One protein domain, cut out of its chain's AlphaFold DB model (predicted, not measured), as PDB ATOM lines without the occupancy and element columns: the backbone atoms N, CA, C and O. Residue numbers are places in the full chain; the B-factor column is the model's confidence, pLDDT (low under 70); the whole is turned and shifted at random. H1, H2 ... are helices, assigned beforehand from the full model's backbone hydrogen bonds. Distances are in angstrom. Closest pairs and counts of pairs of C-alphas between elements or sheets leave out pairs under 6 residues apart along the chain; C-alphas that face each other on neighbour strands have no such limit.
ATOM      1  N   GLU A 174     139.060 115.377 153.724       87.94
ATOM      2  CA  GLU A 174     140.483 115.038 153.829       87.94
ATOM      3  C   GLU A 174     141.318 115.722 152.733       87.94
ATOM      4  O   GLU A 174     142.399 116.247 152.991       87.94
ATOM      5  N   LYS A 175     140.784 115.783 151.509       86.88
ATOM      6  CA  LYS A 175     141.404 116.478 150.379       86.88
ATOM      7  C   LYS A 175     141.457 117.998 150.576       86.88
ATOM      8  O   LYS A 175     142.446 118.621 150.182       86.88
ATOM      9  N   GLU A 176     140.441 118.599 151.197       89.50
ATOM     10  CA  GLU A 176     140.478 120.011 151.589       89.50
ATOM     11  C   GLU A 176     141.578 120.254 152.632       89.50
ATOM     12  O   GLU A 176     142.379 121.170 152.459       89.50
ATOM     13  N   ILE A 177     141.688 119.390 153.651       90.75
ATOM     14  CA  ILE A 177     142.744 119.479 154.675       90.75
ATOM     15  C   ILE A 177     144.130 119.337 154.027       90.75
ATOM     16  O   ILE A 177     144.973 120.204 154.236       90.75
ATOM     17  N   ARG A 178     144.364 118.326 153.174       90.50
ATOM     18  CA  ARG A 178     145.629 118.180 152.421       90.50
ATOM     19  C   ARG A 178     145.955 119.431 151.599       90.50
ATOM     20  O   ARG A 178     147.097 119.875 151.596       90.50
ATOM     21  N   THR A 179     144.964 120.018 150.923       89.62
ATOM     22  CA  THR A 179     145.156 121.236 150.114       89.62
ATOM     23  C   THR A 179     145.510 122.444 150.987       89.62
ATOM     24  O   THR A 179     146.397 123.217 150.630       89.62
ATOM     25  N   ARG A 180     144.863 122.588 152.149       91.81
ATOM     26  CA  ARG A 180     145.148 123.648 153.125       91.81
ATOM     27  C   ARG A 180     146.558 123.514 153.703       91.81
ATOM     28  O   ARG A 180     147.303 124.486 153.692       91.81
ATOM     29  N   VAL A 181     146.947 122.306 154.111       93.19
ATOM     30  CA  VAL A 181     148.281 122.001 154.659       93.19
ATOM     31  C   VAL A 181     149.380 122.270 153.628       93.19
ATOM     32  O   VAL A 181     150.338 122.961 153.951       93.19
ATOM     33  N   ARG A 182     149.212 121.857 152.360       91.75
ATOM     34  CA  ARG A 182     150.162 122.214 151.284       91.75
ATOM     35  C   ARG A 182     150.337 123.730 151.142       91.75
ATOM     36  O   ARG A 182     151.462 124.210 151.087       91.75
ATOM     37  N   ARG A 183     149.236 124.495 151.113       92.38
ATOM     38  CA  ARG A 183     149.279 125.968 151.009       92.38
ATOM     39  C   ARG A 183     149.916 126.621 152.236       92.38
ATOM     40  O   ARG A 183     150.605 127.623 152.089       92.38
ATOM     41  N   ARG A 184     149.711 126.052 153.426       94.88
ATOM     42  CA  ARG A 184     150.344 126.489 154.675       94.88
ATOM     43  C   ARG A 184     151.851 126.262 154.654       94.88
ATOM     44  O   ARG A 184     152.591 127.209 154.878       94.88
ATOM     45  N   ASN A 185     152.296 125.051 154.334       94.38
ATOM     46  CA  ASN A 185     153.719 124.708 154.302       94.38
ATOM     47  C   ASN A 185     154.444 125.505 153.204       94.38
ATOM     48  O   ASN A 185     155.496 126.076 153.459       94.38
ATOM     49  N   SER A 186     153.822 125.656 152.029       93.25
ATOM     50  CA  SER A 186     154.326 126.503 150.939       93.25
ATOM     51  C   SER A 186     154.434 127.985 151.337       93.25
ATOM     52  O   SER A 186     155.434 128.625 151.017       93.25
ATOM     53  N   LEU A 187     153.467 128.531 152.090       95.00
ATOM     54  CA  LEU A 187     153.562 129.895 152.625       95.00
ATOM     55  C   LEU A 187     154.662 130.031 153.688       95.00
ATOM     56  O   LEU A 187     155.389 131.022 153.674       95.00
ATOM     57  N   LEU A 188     154.789 129.066 154.602       96.12
ATOM     58  CA  LEU A 188     155.827 129.067 155.639       96.12
ATOM     59  C   LEU A 188     157.223 129.007 155.009       96.12
ATOM     60  O   LEU A 188     158.051 129.856 155.318       96.12
ATOM     61  N   LEU A 189     157.441 128.108 154.045       95.19
ATOM     62  CA  LEU A 189     158.685 128.019 153.281       95.19
ATOM     63  C   LEU A 189     158.971 129.320 152.509       95.19
ATOM     64  O   LEU A 189     160.089 129.822 152.544       95.19
ATOM     65  N   ALA A 190     157.962 129.932 151.880       94.50
ATOM     66  CA  ALA A 190     158.111 131.235 151.226       94.50
ATOM     67  C   ALA A 190     158.387 132.391 152.211       94.50
ATOM     68  O   ALA A 190     158.999 133.382 151.826       94.50
ATOM     69  N   THR A 191     157.946 132.276 153.467       96.19
ATOM     70  CA  THR A 191     158.222 133.242 154.544       96.19
ATOM     71  C   THR A 191     159.639 133.051 155.096       96.19
ATOM     72  O   THR A 191     160.353 134.029 155.294       96.19
ATOM     73  N   TRP A 192     160.090 131.802 155.249       97.31
ATOM     74  CA  TRP A 192     161.452 131.437 155.650       97.31
ATOM     75  C   TRP A 192     162.501 131.860 154.610       97.31
ATOM     76  O   TRP A 192     163.468 132.534 154.963       97.31
ATOM     77  N   LYS A 193     162.246 131.631 153.311       95.12
ATOM     78  CA  LYS A 193     163.071 132.130 152.181       95.12
ATOM     79  C   LYS A 193     163.043 133.655 151.995       95.12
ATOM     80  O   LYS A 193     163.636 134.179 151.053       95.12
ATOM     81  N   LYS A 194     162.299 134.373 152.840       94.81
ATOM     82  CA  LYS A 194     162.190 135.838 152.847       94.81
ATOM     83  C   LYS A 194     162.508 136.449 154.217       94.81
ATOM     84  O   LYS A 194     162.398 137.662 154.361       94.81
ATOM     85  N   PHE A 195     162.970 135.641 155.177       96.31
ATOM     86  CA  PHE A 195     163.343 136.054 156.531       96.31
ATOM     87  C   PHE A 195     164.337 137.226 156.526       96.31
ATOM     88  O   PHE A 195     163.995 138.320 156.970       96.31
ATOM     89  N   TRP A 196     165.503 137.044 155.900       94.19
ATOM     90  CA  TRP A 196     166.593 138.030 155.840       94.19
ATOM     91  C   TRP A 196     166.275 139.329 155.087       94.19
ATOM     92  O   TRP A 196     166.982 140.316 155.240       94.19
ATOM     93  N   ILE A 197     165.210 139.352 154.279       91.44
ATOM     94  CA  ILE A 197     164.775 140.548 153.532       91.44
ATOM     95  C   ILE A 197     163.727 141.351 154.318       91.44
ATOM     96  O   ILE A 197     163.497 142.529 154.049       91.44
ATOM     97  N   VAL A 198     163.007 140.691 155.230       94.50
ATOM     98  CA  VAL A 198     161.761 141.211 155.811       94.50
ATOM     99  C   VAL A 198     161.841 141.390 157.328       94.50
ATOM    100  O   VAL A 198     161.178 142.281 157.854       94.50
ATOM    101  N   ALA A 199     162.629 140.566 158.020       95.38
ATOM    102  CA  ALA A 199     162.702 140.497 159.478       95.38
ATOM    103  C   ALA A 199     164.124 140.683 160.045       95.38
ATOM    104  O   ALA A 199     164.284 140.633 161.262       95.38
ATOM    105  N   VAL A 200     165.140 140.916 159.205       94.00
ATOM    106  CA  VAL A 200     166.518 141.207 159.636       94.00
ATOM    107  C   VAL A 200     167.002 142.491 158.941       94.00
ATOM    108  O   VAL A 200     166.947 142.556 157.712       94.00
ATOM    109  N   PRO A 201     167.426 143.533 159.683       91.50
ATOM    110  CA  PRO A 201     168.115 144.704 159.128       91.50
ATOM    111  C   PRO A 201     169.434 144.317 158.442       91.50
ATOM    112  O   PRO A 201     170.041 143.312 158.814       91.50
ATOM    113  N   LYS A 202     169.924 145.113 157.476       88.19
ATOM    114  CA  LYS A 202     171.208 144.817 156.801       88.19
ATOM    115  C   LYS A 202     172.347 144.707 157.820       88.19
ATOM    116  O   LYS A 202     173.110 143.749 157.807       88.19
ATOM    117  N   GLU A 203     172.362 145.638 158.765       88.25
ATOM    118  CA  GLU A 203     173.355 145.796 159.838       88.25
ATOM    119  C   GLU A 203     173.180 144.784 160.999       88.25
ATOM    120  O   GLU A 203     173.597 145.041 162.130       88.25
ATOM    121  N   GLN A 204     172.485 143.664 160.757       90.25
ATOM    122  CA  GLN A 204     172.319 142.532 161.683       90.25
ATOM    123  C   GLN A 204     172.431 141.169 160.969       90.25
ATOM    124  O   GLN A 204     172.028 140.151 161.531       90.25
ATOM    125  N   ARG A 205     172.960 141.112 159.739       88.62
ATOM    126  CA  ARG A 205     173.065 139.855 158.972       88.62
ATOM    127  C   ARG A 205     174.039 138.844 159.584       88.62
ATOM    128  O   ARG A 205     173.681 137.674 159.668       88.62
ATOM    129  N   GLY A 206     175.167 139.300 160.128       89.38
ATOM    130  CA  GLY A 206     176.056 138.490 160.971       89.38
ATOM    131  C   GLY A 206     175.576 138.240 162.403       89.38
ATOM    132  O   GLY A 206     176.301 137.649 163.198       89.38
ATOM    133  N   ASN A 207     174.360 138.656 162.781       94.00
ATOM    134  CA  ASN A 207     173.874 138.425 164.139       94.00
ATOM    135  C   ASN A 207     173.470 136.953 164.344       94.00
ATOM    136  O   ASN A 207     172.457 136.478 163.828       94.00
ATOM    137  N   GLU A 208     174.222 136.250 165.189       95.69
ATOM    138  CA  GLU A 208     173.977 134.854 165.557       95.69
ATOM    139  C   GLU A 208     172.558 134.604 166.115       95.69
ATOM    140  O   GLU A 208     171.981 133.537 165.904       95.69
ATOM    141  N   ALA A 209     171.933 135.584 166.779       96.19
ATOM    142  CA  ALA A 209     170.544 135.468 167.227       96.19
ATOM    143  C   ALA A 209     169.549 135.397 166.050       96.19
ATOM    144  O   ALA A 209     168.569 134.653 166.126       96.19
ATOM    145  N   ALA A 210     169.824 136.095 164.942       95.88
ATOM    146  CA  ALA A 210     169.032 135.998 163.717       95.88
ATOM    147  C   ALA A 210     169.220 134.630 163.037       95.88
ATOM    148  O   ALA A 210     168.230 134.017 162.633       95.88
ATOM    149  N   LEU A 211     170.456 134.105 162.990       96.31
ATOM    150  CA  LEU A 211     170.744 132.748 162.495       96.31
ATOM    151  C   LEU A 211     170.007 131.682 163.322       96.31
ATOM    152  O   LEU A 211     169.296 130.849 162.759       96.31
ATOM    153  N   ARG A 212     170.096 131.741 164.659       97.50
ATOM    154  CA  ARG A 212     169.367 130.834 165.567       97.50
ATOM    155  C   ARG A 212     167.855 130.906 165.355       97.50
ATOM    156  O   ARG A 212     167.206 129.868 165.258       97.50
ATOM    157  N   LEU A 213     167.283 132.104 165.227       97.94
ATOM    158  CA  LEU A 213     165.848 132.270 164.978       97.94
ATOM    159  C   LEU A 213     165.425 131.703 163.608       97.94
ATOM    160  O   LEU A 213     164.345 131.123 163.477       97.94
ATOM    161  N   TRP A 214     166.283 131.817 162.593       97.88
ATOM    162  CA  TRP A 214     166.060 131.240 161.265       97.88
ATOM    163  C   TRP A 214     166.162 129.703 161.258       97.88
ATOM    164  O   TRP A 214     165.397 129.038 160.549       97.88
ATOM    165  N   LEU A 215     167.029 129.133 162.103       98.19
ATOM    166  CA  LEU A 215     167.146 127.693 162.355       98.19
ATOM    167  C   LEU A 215     165.928 127.142 163.103       98.19
ATOM    168  O   LEU A 215     165.397 126.089 162.741       98.19
ATOM    169  N   GLU A 216     165.441 127.858 164.118       98.38
ATOM    170  CA  GLU A 216     164.184 127.517 164.788       98.38
ATOM    171  C   GLU A 216     163.011 127.574 163.803       98.38
ATOM    172  O   GLU A 216     162.175 126.673 163.788       98.38
ATOM    173  N   PHE A 217     162.986 128.546 162.886       98.31
ATOM    174  CA  PHE A 217     161.954 128.608 161.851       98.31
ATOM    175  C   PHE A 217     162.022 127.410 160.876       98.31
ATOM    176  O   PHE A 217     160.985 126.812 160.578       98.31
ATOM    177  N   ALA A 218     163.217 126.996 160.434       98.12
ATOM    178  CA  ALA A 218     163.402 125.766 159.650       98.12
ATOM    179  C   ALA A 218     162.923 124.519 160.421       98.12
ATOM    180  O   ALA A 218     162.168 123.697 159.895       98.12
ATOM    181  N   THR A 219     163.283 124.435 161.705       98.12
ATOM    182  CA  THR A 219     162.873 123.371 162.637       98.12
ATOM    183  C   THR A 219     161.347 123.292 162.761       98.12
ATOM    184  O   THR A 219     160.767 122.210 162.646       98.12
ATOM    185  N   GLN A 220     160.662 124.433 162.897       97.81
ATOM    186  CA  GLN A 220     159.199 124.483 162.933       97.81
ATOM    187  C   GLN A 220     158.545 124.043 161.618       97.81
ATOM    188  O   GLN A 220     157.462 123.452 161.655       97.81
ATOM    189  N   ILE A 221     159.158 124.290 160.455       96.88
ATOM    190  CA  ILE A 221     158.610 123.824 159.170       96.88
ATOM    191  C   ILE A 221     158.608 122.291 159.118       96.88
ATOM    192  O   ILE A 221     157.551 121.716 158.851       96.88
ATOM    193  N   GLU A 222     159.726 121.641 159.453       96.00
ATOM    194  CA  GLU A 222     159.846 120.173 159.460       96.00
ATOM    195  C   GLU A 222     158.892 119.524 160.485       96.00
ATOM    196  O   GLU A 222     158.095 118.647 160.137       96.00
ATOM    197  N   ILE A 223     158.879 120.006 161.738       95.88
ATOM    198  CA  ILE A 223     158.025 119.453 162.810       95.88
ATOM    199  C   ILE A 223     156.533 119.590 162.470       95.88
ATOM    200  O   ILE A 223     155.755 118.649 162.671       95.88
ATOM    201  N   THR A 224     156.111 120.746 161.945       94.88
ATOM    202  CA  THR A 224     154.687 121.029 161.705       94.88
ATOM    203  C   THR A 224     154.172 120.539 160.348       94.88
ATOM    204  O   THR A 224     152.949 120.491 160.157       94.88
ATOM    205  N   TYR A 225     155.038 120.122 159.410       94.00
ATOM    206  CA  TYR A 225     154.666 119.822 158.016       94.00
ATOM    207  C   TYR A 225     153.474 118.855 157.897       94.00
ATOM    208  O   TYR A 225     152.588 119.050 157.059       94.00
ATOM    209  N   ARG A 226     153.416 117.841 158.775       91.69
ATOM    210  CA  ARG A 226     152.385 116.780 158.803       91.69
ATOM    211  C   ARG A 226     151.244 117.022 159.811       91.69
ATOM    212  O   ARG A 226     150.483 116.096 160.112       91.69
ATOM    213  N   LEU A 227     151.094 118.247 160.317       94.00
ATOM    214  CA  LEU A 227     149.974 118.675 161.166       94.00
ATOM    215  C   LEU A 227     148.830 119.284 160.347       94.00
ATOM    216  O   LEU A 227     149.065 120.066 159.432       94.00
ATOM    217  N   SER A 228     147.569 119.014 160.708       93.50
ATOM    218  CA  SER A 228     146.408 119.584 159.987       93.50
ATOM    219  C   SER A 228     146.130 121.068 160.260       93.50
ATOM    220  O   SER A 228     145.398 121.690 159.494       93.50
ATOM    221  N   THR A 229     146.663 121.579 161.368       93.50
ATOM    222  CA  THR A 229     146.639 122.965 161.878       93.50
ATOM    223  C   THR A 229     147.795 123.091 162.873       93.50
ATOM    224  O   THR A 229     148.163 122.058 163.429       93.50
ATOM    225  N   MET A 230     148.333 124.279 163.162       92.44
ATOM    226  CA  MET A 230     149.495 124.377 164.074       92.44
ATOM    227  C   MET A 230     149.178 123.873 165.489       92.44
ATOM    228  O   MET A 230     149.900 123.039 166.015       92.44
ATOM    229  N   SER A 231     148.014 124.227 166.044       88.06
ATOM    230  CA  SER A 231     147.537 123.735 167.352       88.06
ATOM    231  C   SER A 231     147.045 122.266 167.339       88.06
ATOM    232  O   SER A 231     146.091 121.920 168.036       88.06
ATOM    233  N   SER A 232     147.603 121.401 166.482       90.12
ATOM    234  CA  SER A 232     147.224 119.987 166.345       90.12
ATOM    235  C   SER A 232     148.263 119.086 167.004       90.12
ATOM    236  O   SER A 232     149.249 118.741 166.373       90.12
ATOM    237  N   SER A 233     147.987 118.581 168.206       88.19
ATOM    238  CA  SER A 233     148.853 117.601 168.889       88.19
ATOM    239  C   SER A 233     148.934 116.219 168.215       88.19
ATOM    240  O   SER A 233     149.650 115.350 168.693       88.19
ATOM    241  N   SER A 234     148.200 115.985 167.118       88.12
ATOM    242  CA  SER A 234     148.228 114.719 166.369       88.12
ATOM    243  C   SER A 234     148.827 114.889 164.974       88.12
ATOM    244  O   SER A 234     148.278 115.616 164.132       88.12
ATOM    245  N   LEU A 235     149.910 114.155 164.709       90.38
ATOM    246  CA  LEU A 235     150.455 113.950 163.370       90.38
ATOM    247  C   LEU A 235     149.498 113.088 162.535       90.38
ATOM    248  O   LEU A 235     148.950 112.092 163.009       90.38
ATOM    249  N   LYS A 236     149.283 113.455 161.265       90.62
ATOM    250  CA  LYS A 236     148.374 112.723 160.364       90.62
ATOM    251  C   LYS A 236     149.124 112.161 159.168       90.62
ATOM    252  O   LYS A 236     149.380 112.865 158.197       90.62
ATOM    253  N   LEU A 237     149.386 110.854 159.210       88.12
ATOM    254  CA  LEU A 237     150.118 110.094 158.183       88.12
ATOM    255  C   LEU A 237     149.515 110.146 156.765       88.12
ATOM    256  O   LEU A 237     150.178 109.742 155.818       88.12
ATOM    257  N   SER A 238     148.276 110.623 156.595       88.38
ATOM    258  CA  SER A 238     147.654 110.798 155.274       88.38
ATOM    259  C   SER A 238     147.774 112.225 154.707       88.38
ATOM    260  O   SER A 238     147.271 112.503 153.614       88.38
ATOM    261  N   LEU A 239     148.440 113.137 155.426       90.38
ATOM    262  CA  LEU A 239     148.891 114.435 154.914       90.38
ATOM    263  C   LEU A 239     150.194 114.290 154.101       90.38
ATOM    264  O   LEU A 239     150.821 113.232 154.142       90.38
ATOM    265  N   PRO A 240     150.595 115.307 153.310       84.06
ATOM    266  CA  PRO A 240     151.815 115.228 152.513       84.06
ATOM    267  C   PRO A 240     153.047 115.023 153.399       84.06
ATOM    268  O   PRO A 240     153.211 115.707 154.408       84.06
ATOM    269  N   THR A 241     153.928 114.114 152.994       88.00
ATOM    270  CA  THR A 241     155.309 114.074 153.481       88.00
ATOM    271  C   THR A 241     156.084 115.243 152.879       88.00
ATOM    272  O   THR A 241     155.852 115.582 151.716       88.00
ATOM    273  N   GLN A 242     157.013 115.824 153.635       88.62
ATOM    274  CA  GLN A 242     157.948 116.808 153.099       88.62
ATOM    275  C   GLN A 242     158.820 116.150 152.011       88.62
ATOM    276  O   GLN A 242     159.284 115.022 152.212       88.62
ATOM    277  N   PRO A 243     158.997 116.771 150.831       90.31
ATOM    278  CA  PRO A 243     159.985 116.330 149.856       90.31
ATOM    279  C   PRO A 243     161.381 116.369 150.481       90.31
ATOM    280  O   PRO A 243     161.752 117.382 151.067       90.31
ATOM    281  N   ARG A 244     162.191 115.315 150.300       87.50
ATOM    282  CA  ARG A 244     163.576 115.276 150.817       87.50
ATOM    283  C   ARG A 244     164.391 116.493 150.361       87.50
ATOM    284  O   ARG A 244     165.175 117.018 151.137       87.50
ATOM    285  N   ALA A 245     164.145 116.978 149.142       88.25
ATOM    286  CA  ALA A 245     164.746 118.201 148.617       88.25
ATOM    287  C   ALA A 245     164.341 119.475 149.392       88.25
ATOM    288  O   ALA A 245     165.183 120.343 149.554       88.25
ATOM    289  N   GLU A 246     163.108 119.589 149.910       89.44
ATOM    290  CA  GLU A 246     162.710 120.727 150.764       89.44
ATOM    291  C   GLU A 246     163.416 120.661 152.130       89.44
ATOM    292  O   GLU A 246     163.907 121.679 152.599       89.44
ATOM    293  N   THR A 247     163.535 119.478 152.747       90.38
ATOM    294  CA  THR A 247     164.295 119.309 154.005       90.38
ATOM    295  C   THR A 247     165.789 119.599 153.820       90.38
ATOM    296  O   THR A 247     166.369 120.324 154.620       90.38
ATOM    297  N   LEU A 248     166.413 119.097 152.748       91.19
ATOM    298  CA  LEU A 248     167.816 119.402 152.438       91.19
ATOM    299  C   LEU A 248     168.025 120.899 152.157       91.19
ATOM    300  O   LEU A 248     169.023 121.468 152.579       91.19
ATOM    301  N   ASP A 249     167.073 121.556 151.495       93.50
ATOM    302  CA  ASP A 249     167.125 122.990 151.202       93.50
ATOM    303  C   ASP A 249     166.952 123.880 152.450       93.50
ATOM    304  O   ASP A 249     167.526 124.967 152.496       93.50
ATOM    305  N   LEU A 250     166.220 123.412 153.472       95.62
ATOM    306  CA  LEU A 250     166.070 124.091 154.768       95.62
ATOM    307  C   LEU A 250     167.349 124.088 155.618       95.62
ATOM    308  O   LEU A 250     167.575 125.047 156.347       95.62
ATOM    309  N   PHE A 251     168.153 123.022 155.553       97.06
ATOM    310  CA  PHE A 251     169.314 122.814 156.436       97.06
ATOM    311  C   PHE A 251     170.664 122.781 155.690       97.06
ATOM    312  O   PHE A 251     171.687 122.433 156.268       97.06
ATOM    313  N   SER A 252     170.700 123.145 154.404       95.88
ATOM    314  CA  SER A 252     171.954 123.239 153.642       95.88
ATOM    315  C   SER A 252     172.761 124.488 154.036       95.88
ATOM    316  O   SER A 252     172.161 125.561 154.148       95.88
ATOM    317  N   PRO A 253     174.110 124.415 154.107       92.81
ATOM    318  CA  PRO A 253     174.983 125.593 154.186       92.81
ATOM    319  C   PRO A 253     174.650 126.642 153.110       92.81
ATOM    320  O   PRO A 253     174.455 127.821 153.401       92.81
ATOM    321  N   SER A 254     174.417 126.180 151.874       92.00
ATOM    322  CA  SER A 254     174.052 127.009 150.711       92.00
ATOM    323  C   SER A 254     172.742 127.800 150.854       92.00
ATOM    324  O   SER A 254     172.395 128.579 149.963       92.00
ATOM    325  N   ALA A 255     171.963 127.586 151.920       92.81
ATOM    326  CA  ALA A 255     170.799 128.407 152.219       92.81
ATOM    327  C   ALA A 255     171.205 129.856 152.537       92.81
ATOM    328  O   ALA A 255     170.495 130.771 152.120       92.81
ATOM    329  N   VAL A 256     172.347 130.088 153.202       91.50
ATOM    330  CA  VAL A 256     172.860 131.445 153.487       91.50
ATOM    331  C   VAL A 256     173.126 132.192 152.184       91.50
ATOM    332  O   VAL A 256     172.573 133.268 151.970       91.50
ATOM    333  N   THR A 257     173.868 131.586 151.257       88.19
ATOM    334  CA  THR A 257     174.170 132.180 149.946       88.19
ATOM    335  C   THR A 257     172.898 132.464 149.137       88.19
ATOM    336  O   THR A 257     172.770 133.513 148.518       88.19
ATOM    337  N   ARG A 258     171.917 131.547 149.154       88.88
ATOM    338  CA  ARG A 258     170.715 131.636 148.299       88.88
ATOM    339  C   ARG A 258     169.561 132.451 148.893       88.88
ATOM    340  O   ARG A 258     168.718 132.929 148.132       88.88
ATOM    341  N   TYR A 259     169.485 132.598 150.219       90.00
ATOM    342  CA  TYR A 259     168.352 133.226 150.924       90.00
ATOM    343  C   TYR A 259     168.747 134.288 151.964       90.00
ATOM    344  O   TYR A 259     167.884 135.080 152.344       90.00
ATOM    345  N   GLY A 260     170.017 134.351 152.384       77.12
ATOM    346  CA  GLY A 260     170.572 135.398 153.255       77.12
ATOM    347  C   GLY A 260     170.593 136.791 152.616       77.12
ATOM    348  O   GLY A 260     170.540 137.799 153.315       77.12
ATOM    349  N   GLN A 261     170.579 136.846 151.279       68.69
ATOM    350  CA  GLN A 261     170.580 138.088 150.496       68.69
ATOM    351  C   GLN A 261     171.783 139.003 150.764       68.69
ATOM    352  O   GLN A 261     171.639 140.223 150.755       68.69
ATOM    353  N   TRP A 262     172.969 138.415 150.905       69.69
ATOM    354  CA  TRP A 262     174.212 139.039 150.448       69.69
ATOM    355  C   TRP A 262     174.047 139.263 148.932       69.69
ATOM    356  O   TRP A 262     174.220 138.338 148.145       69.69
ATOM    357  N   ASP A 263     173.492 140.414 148.542       59.75
ATOM    358  CA  ASP A 263     173.021 140.681 147.179       59.75
ATOM    359  C   ASP A 263     174.195 141.356 146.458       59.75
ATOM    360  O   ASP A 263     174.376 142.566 146.600       59.75
ATOM    361  N   ASP A 264     174.994 140.580 145.706       53.31
ATOM    362  CA  ASP A 264     176.332 140.936 145.162       53.31
ATOM    363  C   ASP A 264     176.387 142.236 144.310       53.31
ATOM    364  O   ASP A 264     177.435 142.655 143.831       53.31
ATOM    365  N   THR A 265     175.241 142.889 144.093       55.62
ATOM    366  CA  THR A 265     175.075 144.163 143.369       55.62
ATOM    367  C   THR A 265     174.898 145.394 144.272       55.62
ATOM    368  O   THR A 265     174.819 146.507 143.755       55.62
ATOM    369  N   LEU A 266     174.765 145.216 145.593       53.12
ATOM    370  CA  LEU A 266     174.491 146.276 146.582       53.12
ATOM    371  C   LEU A 266     175.184 146.071 147.943       53.12
ATOM    372  O   LEU A 266     174.978 146.884 148.844       53.12
ATOM    373  N   ASP A 267     175.928 144.979 148.101       54.22
ATOM    374  CA  ASP A 267     176.634 144.576 149.323       54.22
ATOM    375  C   ASP A 267     178.138 144.350 149.031       54.22
ATOM    376  O   ASP A 267     178.756 143.466 149.610       54.22
ATOM    377  N   LEU A 268     178.717 145.124 148.096       56.22
ATOM    378  CA  LEU A 268     180.118 145.002 147.638       56.22
ATOM    379  C   LEU A 268     181.166 145.327 148.718       56.22
ATOM    380  O   LEU A 268     182.327 144.969 148.553       56.22
ATOM    381  N   ASP A 269     180.750 146.008 149.786       61.66
ATOM    382  CA  ASP A 269     181.605 146.468 150.886       61.66
ATOM    383  C   ASP A 269     181.535 145.541 152.121       61.66
ATOM    384  O   ASP A 269     182.023 145.905 153.188       61.66
ATOM    385  N   LEU A 270     180.876 144.377 152.012       63.72
ATOM    386  CA  LEU A 270     180.895 143.333 153.041       63.72
ATOM    387  C   LEU A 270     181.930 142.277 152.656       63.72
ATOM    388  O   LEU A 270     181.846 141.700 151.570       63.72
ATOM    389  N   ASP A 271     182.879 142.014 153.553       78.19
ATOM    390  CA  ASP A 271     183.943 141.040 153.322       78.19
ATOM    391  C   ASP A 271     183.352 139.656 153.003       78.19
ATOM    392  O   ASP A 271     182.529 139.119 153.753       78.19
ATOM    393  N   GLU A 272     183.805 139.030 151.907       85.12
ATOM    394  CA  GLU A 272     183.424 137.645 151.582       85.12
ATOM    395  C   GLU A 272     183.786 136.685 152.731       85.12
ATOM    396  O   GLU A 272     183.112 135.675 152.918       85.12
ATOM    397  N   ASP A 273     184.774 137.030 153.561       88.62
ATOM    398  CA  ASP A 273     185.132 136.285 154.770       88.62
ATOM    399  C   ASP A 273     184.021 136.306 155.847       88.62
ATOM    400  O   ASP A 273     183.793 135.276 156.485       88.62
ATOM    401  N   GLU A 274     183.247 137.394 156.012       87.50
ATOM    402  CA  GLU A 274     182.066 137.412 156.908       87.50
ATOM    403  C   GLU A 274     180.981 136.466 156.362       87.50
ATOM    404  O   GLU A 274     180.429 135.622 157.073       87.50
ATOM    405  N   LYS A 275     180.726 136.557 155.052       88.06
ATOM    406  CA  LYS A 275     179.763 135.740 154.296       88.06
ATOM    407  C   LYS A 275     180.130 134.248 154.316       88.06
ATOM    408  O   LYS A 275     179.230 133.407 154.433       88.06
ATOM    409  N   ILE A 276     181.421 133.909 154.279       90.56
ATOM    410  CA  ILE A 276     181.951 132.549 154.473       90.56
ATOM    411  C   ILE A 276     181.764 132.107 155.927       90.56
ATOM    412  O   ILE A 276     181.123 131.082 156.155       90.56
ATOM    413  N   ALA A 277     182.222 132.889 156.910       92.38
ATOM    414  CA  ALA A 277     182.118 132.545 158.331       92.38
ATOM    415  C   ALA A 277     180.664 132.288 158.769       92.38
ATOM    416  O   ALA A 277     180.386 131.335 159.497       92.38
ATOM    417  N   ILE A 278     179.711 133.079 158.269       92.75
ATOM    418  CA  ILE A 278     178.273 132.902 158.525       92.75
ATOM    419  C   ILE A 278     177.707 131.670 157.807       92.75
ATOM    420  O   ILE A 278     176.810 131.011 158.337       92.75
ATOM    421  N   THR A 279     178.223 131.334 156.622       93.88
ATOM    422  CA  THR A 279     177.839 130.116 155.890       93.88
ATOM    423  C   THR A 279     178.320 128.857 156.614       93.88
ATOM    424  O   THR A 279     177.541 127.911 156.755       93.88
ATOM    425  N   ASP A 280     179.548 128.867 157.135       94.88
ATOM    426  CA  ASP A 280     180.133 127.757 157.896       94.88
ATOM    427  C   ASP A 280     179.458 127.611 159.278       94.88
ATOM    428  O   ASP A 280     179.011 126.517 159.631       94.88
ATOM    429  N   LEU A 281     179.242 128.715 160.009       95.75
ATOM    430  CA  LEU A 281     178.506 128.751 161.286       95.75
ATOM    431  C   LEU A 281     177.052 128.262 161.146       95.75
ATOM    432  O   LEU A 281     176.550 127.501 161.978       95.75
ATOM    433  N   TRP A 282     176.358 128.664 160.075       96.38
ATOM    434  CA  TRP A 282     175.043 128.110 159.746       96.38
ATOM    435  C   TRP A 282     175.129 126.616 159.412       96.38
ATOM    436  O   TRP A 282     174.267 125.852 159.844       96.38
ATOM    437  N   GLY A 283     176.164 126.188 158.684       95.81
ATOM    438  CA  GLY A 283     176.412 124.788 158.347       95.81
ATOM    439  C   GLY A 283     176.573 123.889 159.574       95.81
ATOM    440  O   GLY A 283     175.929 122.838 159.635       95.81
ATOM    441  N   GLU A 284     177.351 124.313 160.575       97.44
ATOM    442  CA  GLU A 284     177.501 123.598 161.851       97.44
ATOM    443  C   GLU A 284     176.152 123.496 162.584       97.44
ATOM    444  O   GLU A 284     175.666 122.398 162.874       97.44
ATOM    445  N   MET A 285     175.498 124.641 162.826       97.88
ATOM    446  CA  MET A 285     174.228 124.694 163.556       97.88
ATOM    447  C   MET A 285     173.113 123.891 162.871       97.88
ATOM    448  O   MET A 285     172.321 123.229 163.548       97.88
ATOM    449  N   ALA A 286     173.040 123.933 161.538       97.69
ATOM    450  CA  ALA A 286     172.049 123.201 160.761       97.69
ATOM    451  C   ALA A 286     172.311 121.689 160.764       97.69
ATOM    452  O   ALA A 286     171.366 120.924 160.962       97.69
ATOM    453  N   SER A 287     173.568 121.255 160.623       97.06
ATOM    454  CA  SER A 287     173.942 119.830 160.664       97.06
ATOM    455  C   SER A 287     173.613 119.218 162.027       97.06
ATOM    456  O   SER A 287     172.848 118.255 162.112       97.06
ATOM    457  N   LYS A 288     174.046 119.881 163.105       98.12
ATOM    458  CA  LYS A 288     173.735 119.511 164.490       98.12
ATOM    459  C   LYS A 288     172.230 119.442 164.749       98.12
ATOM    460  O   LYS A 288     171.738 118.495 165.356       98.12
ATOM    461  N   ARG A 289     171.452 120.407 164.243       98.00
ATOM    462  CA  ARG A 289     169.984 120.375 164.361       98.00
ATOM    463  C   ARG A 289     169.361 119.227 163.562       98.00
ATOM    464  O   ARG A 289     168.381 118.653 164.029       98.00
ATOM    465  N   VAL A 290     169.905 118.858 162.402       97.06
ATOM    466  CA  VAL A 290     169.455 117.681 161.638       97.06
ATOM    467  C   VAL A 290     169.737 116.384 162.403       97.06
ATOM    468  O   VAL A 290     168.867 115.519 162.437       97.06
ATOM    469  N   GLU A 291     170.878 116.257 163.081       97.19
ATOM    470  CA  GLU A 291     171.179 115.119 163.966       97.19
ATOM    471  C   GLU A 291     170.187 115.028 165.135       97.19
ATOM    472  O   GLU A 291     169.538 113.995 165.317       97.19
ATOM    473  N   GLU A 292     169.966 116.127 165.870       97.50
ATOM    474  CA  GLU A 292     168.956 116.184 166.939       97.50
ATOM    475  C   GLU A 292     167.544 115.836 166.423       97.50
ATOM    476  O   GLU A 292     166.754 115.181 167.112       97.50
ATOM    477  N   LEU A 293     167.219 116.254 165.193       96.44
ATOM    478  CA  LEU A 293     165.968 115.927 164.511       96.44
ATOM    479  C   LEU A 293     165.938 114.513 163.911       96.44
ATOM    480  O   LEU A 293     164.853 114.050 163.567       96.44
ATOM    481  N   ASN A 294     167.045 113.787 163.806       96.19
ATOM    482  CA  ASN A 294     167.029 112.380 163.404       96.19
ATOM    483  C   ASN A 294     166.904 111.454 164.622       96.19
ATOM    484  O   ASN A 294     166.199 110.450 164.543       96.19
ATOM    485  N   LEU A 295     167.500 111.832 165.757       97.25
ATOM    486  CA  LEU A 295     167.482 111.056 167.002       97.25
ATOM    487  C   LEU A 295     166.123 111.076 167.730       97.25
ATOM    488  O   LEU A 295     165.702 110.056 168.270       97.25
ATOM    489  N   LEU A 296     165.427 112.219 167.762       97.31
ATOM    490  CA  LEU A 296     164.216 112.388 168.583       97.31
ATOM    491  C   LEU A 296     162.924 111.911 167.896       97.31
ATOM    492  O   LEU A 296     162.722 112.095 166.691       97.31
ATOM    493  N   SER A 297     161.973 111.390 168.675       96.44
ATOM    494  CA  SER A 297     160.613 111.114 168.197       96.44
ATOM    495  C   SER A 297     159.859 112.405 167.841       96.44
ATOM    496  O   SER A 297     160.245 113.514 168.214       96.44
ATOM    497  N   TRP A 298     158.748 112.291 167.100       94.19
ATOM    498  CA  TRP A 298     157.936 113.468 166.756       94.19
ATOM    499  C   TRP A 298     157.311 114.151 167.988       94.19
ATOM    500  O   TRP A 298     157.144 115.369 167.996       94.19
ATOM    501  N   GLU A 299     157.004 113.385 169.033       95.12
ATOM    502  CA  GLU A 299     156.367 113.900 170.248       95.12
ATOM    503  C   GLU A 299     157.383 114.695 171.088       95.12
ATOM    504  O   GLU A 299     157.114 115.844 171.439       95.12
ATOM    505  N   GLU A 300     158.598 114.164 171.268       96.69
ATOM    506  CA  GLU A 300     159.720 114.871 171.908       96.69
ATOM    507  C   GLU A 300     160.127 116.130 171.132       96.69
ATOM    508  O   GLU A 300     160.363 117.175 171.734       96.69
ATOM    509  N   LYS A 301     160.150 116.076 169.791       95.75
ATOM    510  CA  LYS A 301     160.383 117.254 168.938       95.75
ATOM    511  C   LYS A 301     159.369 118.363 169.206       95.75
ATOM    512  O   LYS A 301     159.749 119.511 169.419       95.75
ATOM    513  N   ASN A 302     158.083 118.019 169.192       94.69
ATOM    514  CA  ASN A 302     156.995 118.971 169.391       94.69
ATOM    515  C   ASN A 302     156.955 119.519 170.834       94.69
ATOM    516  O   ASN A 302     156.480 120.630 171.053       94.69
ATOM    517  N   GLU A 303     157.454 118.767 171.821       95.44
ATOM    518  CA  GLU A 303     157.637 119.241 173.198       95.44
ATOM    519  C   GLU A 303     158.870 120.147 173.361       95.44
ATOM    520  O   GLU A 303     158.764 121.188 174.015       95.44
ATOM    521  N   ARG A 304     160.013 119.781 172.765       97.19
ATOM    522  CA  ARG A 304     161.291 120.506 172.874       97.19
ATOM    523  C   ARG A 304     161.284 121.828 172.104       97.19
ATOM    524  O   ARG A 304     161.763 122.836 172.619       97.19
ATOM    525  N   TRP A 305     160.702 121.837 170.907       97.38
ATOM    526  CA  TRP A 305     160.608 123.003 170.026       97.38
ATOM    527  C   TRP A 305     159.139 123.356 169.768       97.38
ATOM    528  O   TRP A 305     158.597 123.116 168.690       97.38
ATOM    529  N   ARG A 306     158.472 123.926 170.777       96.44
ATOM    530  CA  ARG A 306     157.062 124.346 170.685       96.44
ATOM    531  C   ARG A 306     156.908 125.561 169.765       96.44
ATOM    532  O   ARG A 306     157.615 126.557 169.931       96.44
TER     533      ARG A 306
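AT A GLANCE: This is residues 174 to 306 of the 1186 residues of an uncharacterized protein of Cryptococcus depauperatus CBS 7841 (UniProt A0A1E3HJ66). Three long helices, H1, H3 and H6, run lengthwise in a loose stack, with H3 in the middle, H1 along one side of it at a shallow tilt and H6 on another side, running the same way as H3 but tilted. The short helix H4 packs on H3 and H6, H5 packs on H6, and at the far end H7 folds back by the last residues of H3. The printed part has 133 residues with seven named helices, H1 to H7 in order along the chain, and no named strand; the class is all helix. The whole is compact, with a radius of gyration of the C-alphas of 16.0 A, yet elongated, spanning 52 by 30 by 23 A.

HOW THE PARTS SIT: H1, residues 174 to 192, touches H3, residues 208 to 224, with its residues 185 to 192 alone. They run opposite ways at a shallow tilt of 11 degrees, and their closest C-alphas, those of Trp 192 and Phe 217, are 6.8 A apart. H2, residues 195 to 198, is close to H3 but not clearly touching it; the closest C-alphas, of Phe 195 and Trp 214, are 7.3 A apart. H3 is the hub, touching four helices. H3 and H4, residues 244 to 251, form a helical hairpin at a shallow tilt of 24 degrees, with the C-alphas of Ala 218 and Leu 250 closest at 5.8 A. H5, residues 255 to 259, touches H6, residues 272 to 295, closest at the C-alphas of Val 256 and Thr 279, 5.7 A. H3 and H6 touch and run the same way at 35.1 degrees, only just a steep tilt; their closest C-alphas, of Leu 215 and Ala 286, are 6.8 A apart. H4 touches H6 at a steep tilt of 56 degrees, with the C-alphas of Phe 251 and Ala 286 closest at 5.1 A. H7, residues 298 to 304, only just touches H3, with 3 pairs of C-alphas within 8 A, the closest being those of Ile 223 and Asn 302 at 6.7 A. H1 and H6 are apart. Every O i to N i+4 pair is within hydrogen-bond range in H1, H3, H4, H5, H6 and H7; H2 is too short for such a pair.

IN THESE COORDINATES: H1 begins at C-alpha 174, (140.483, 115.038, 153.829), and is 26.7 A long. H3 is 24.0 A long and H6, the longest, 34.6 A, from C-alpha 272 at (183.424, 137.645, 151.582). H7 ends at C-alpha 304, (161.291, 120.506, 172.874).

THE WHOLE: The C-alphas of Glu 174 and Asp 269 are the two farthest apart, at 51.8 A. The printed part has no cut. The links H3 to H4 and H5 to H6 are long, with 19 and 12 residues. Mean pLDDT of the printed part is 90.6; residues 261 to 270 are under 70.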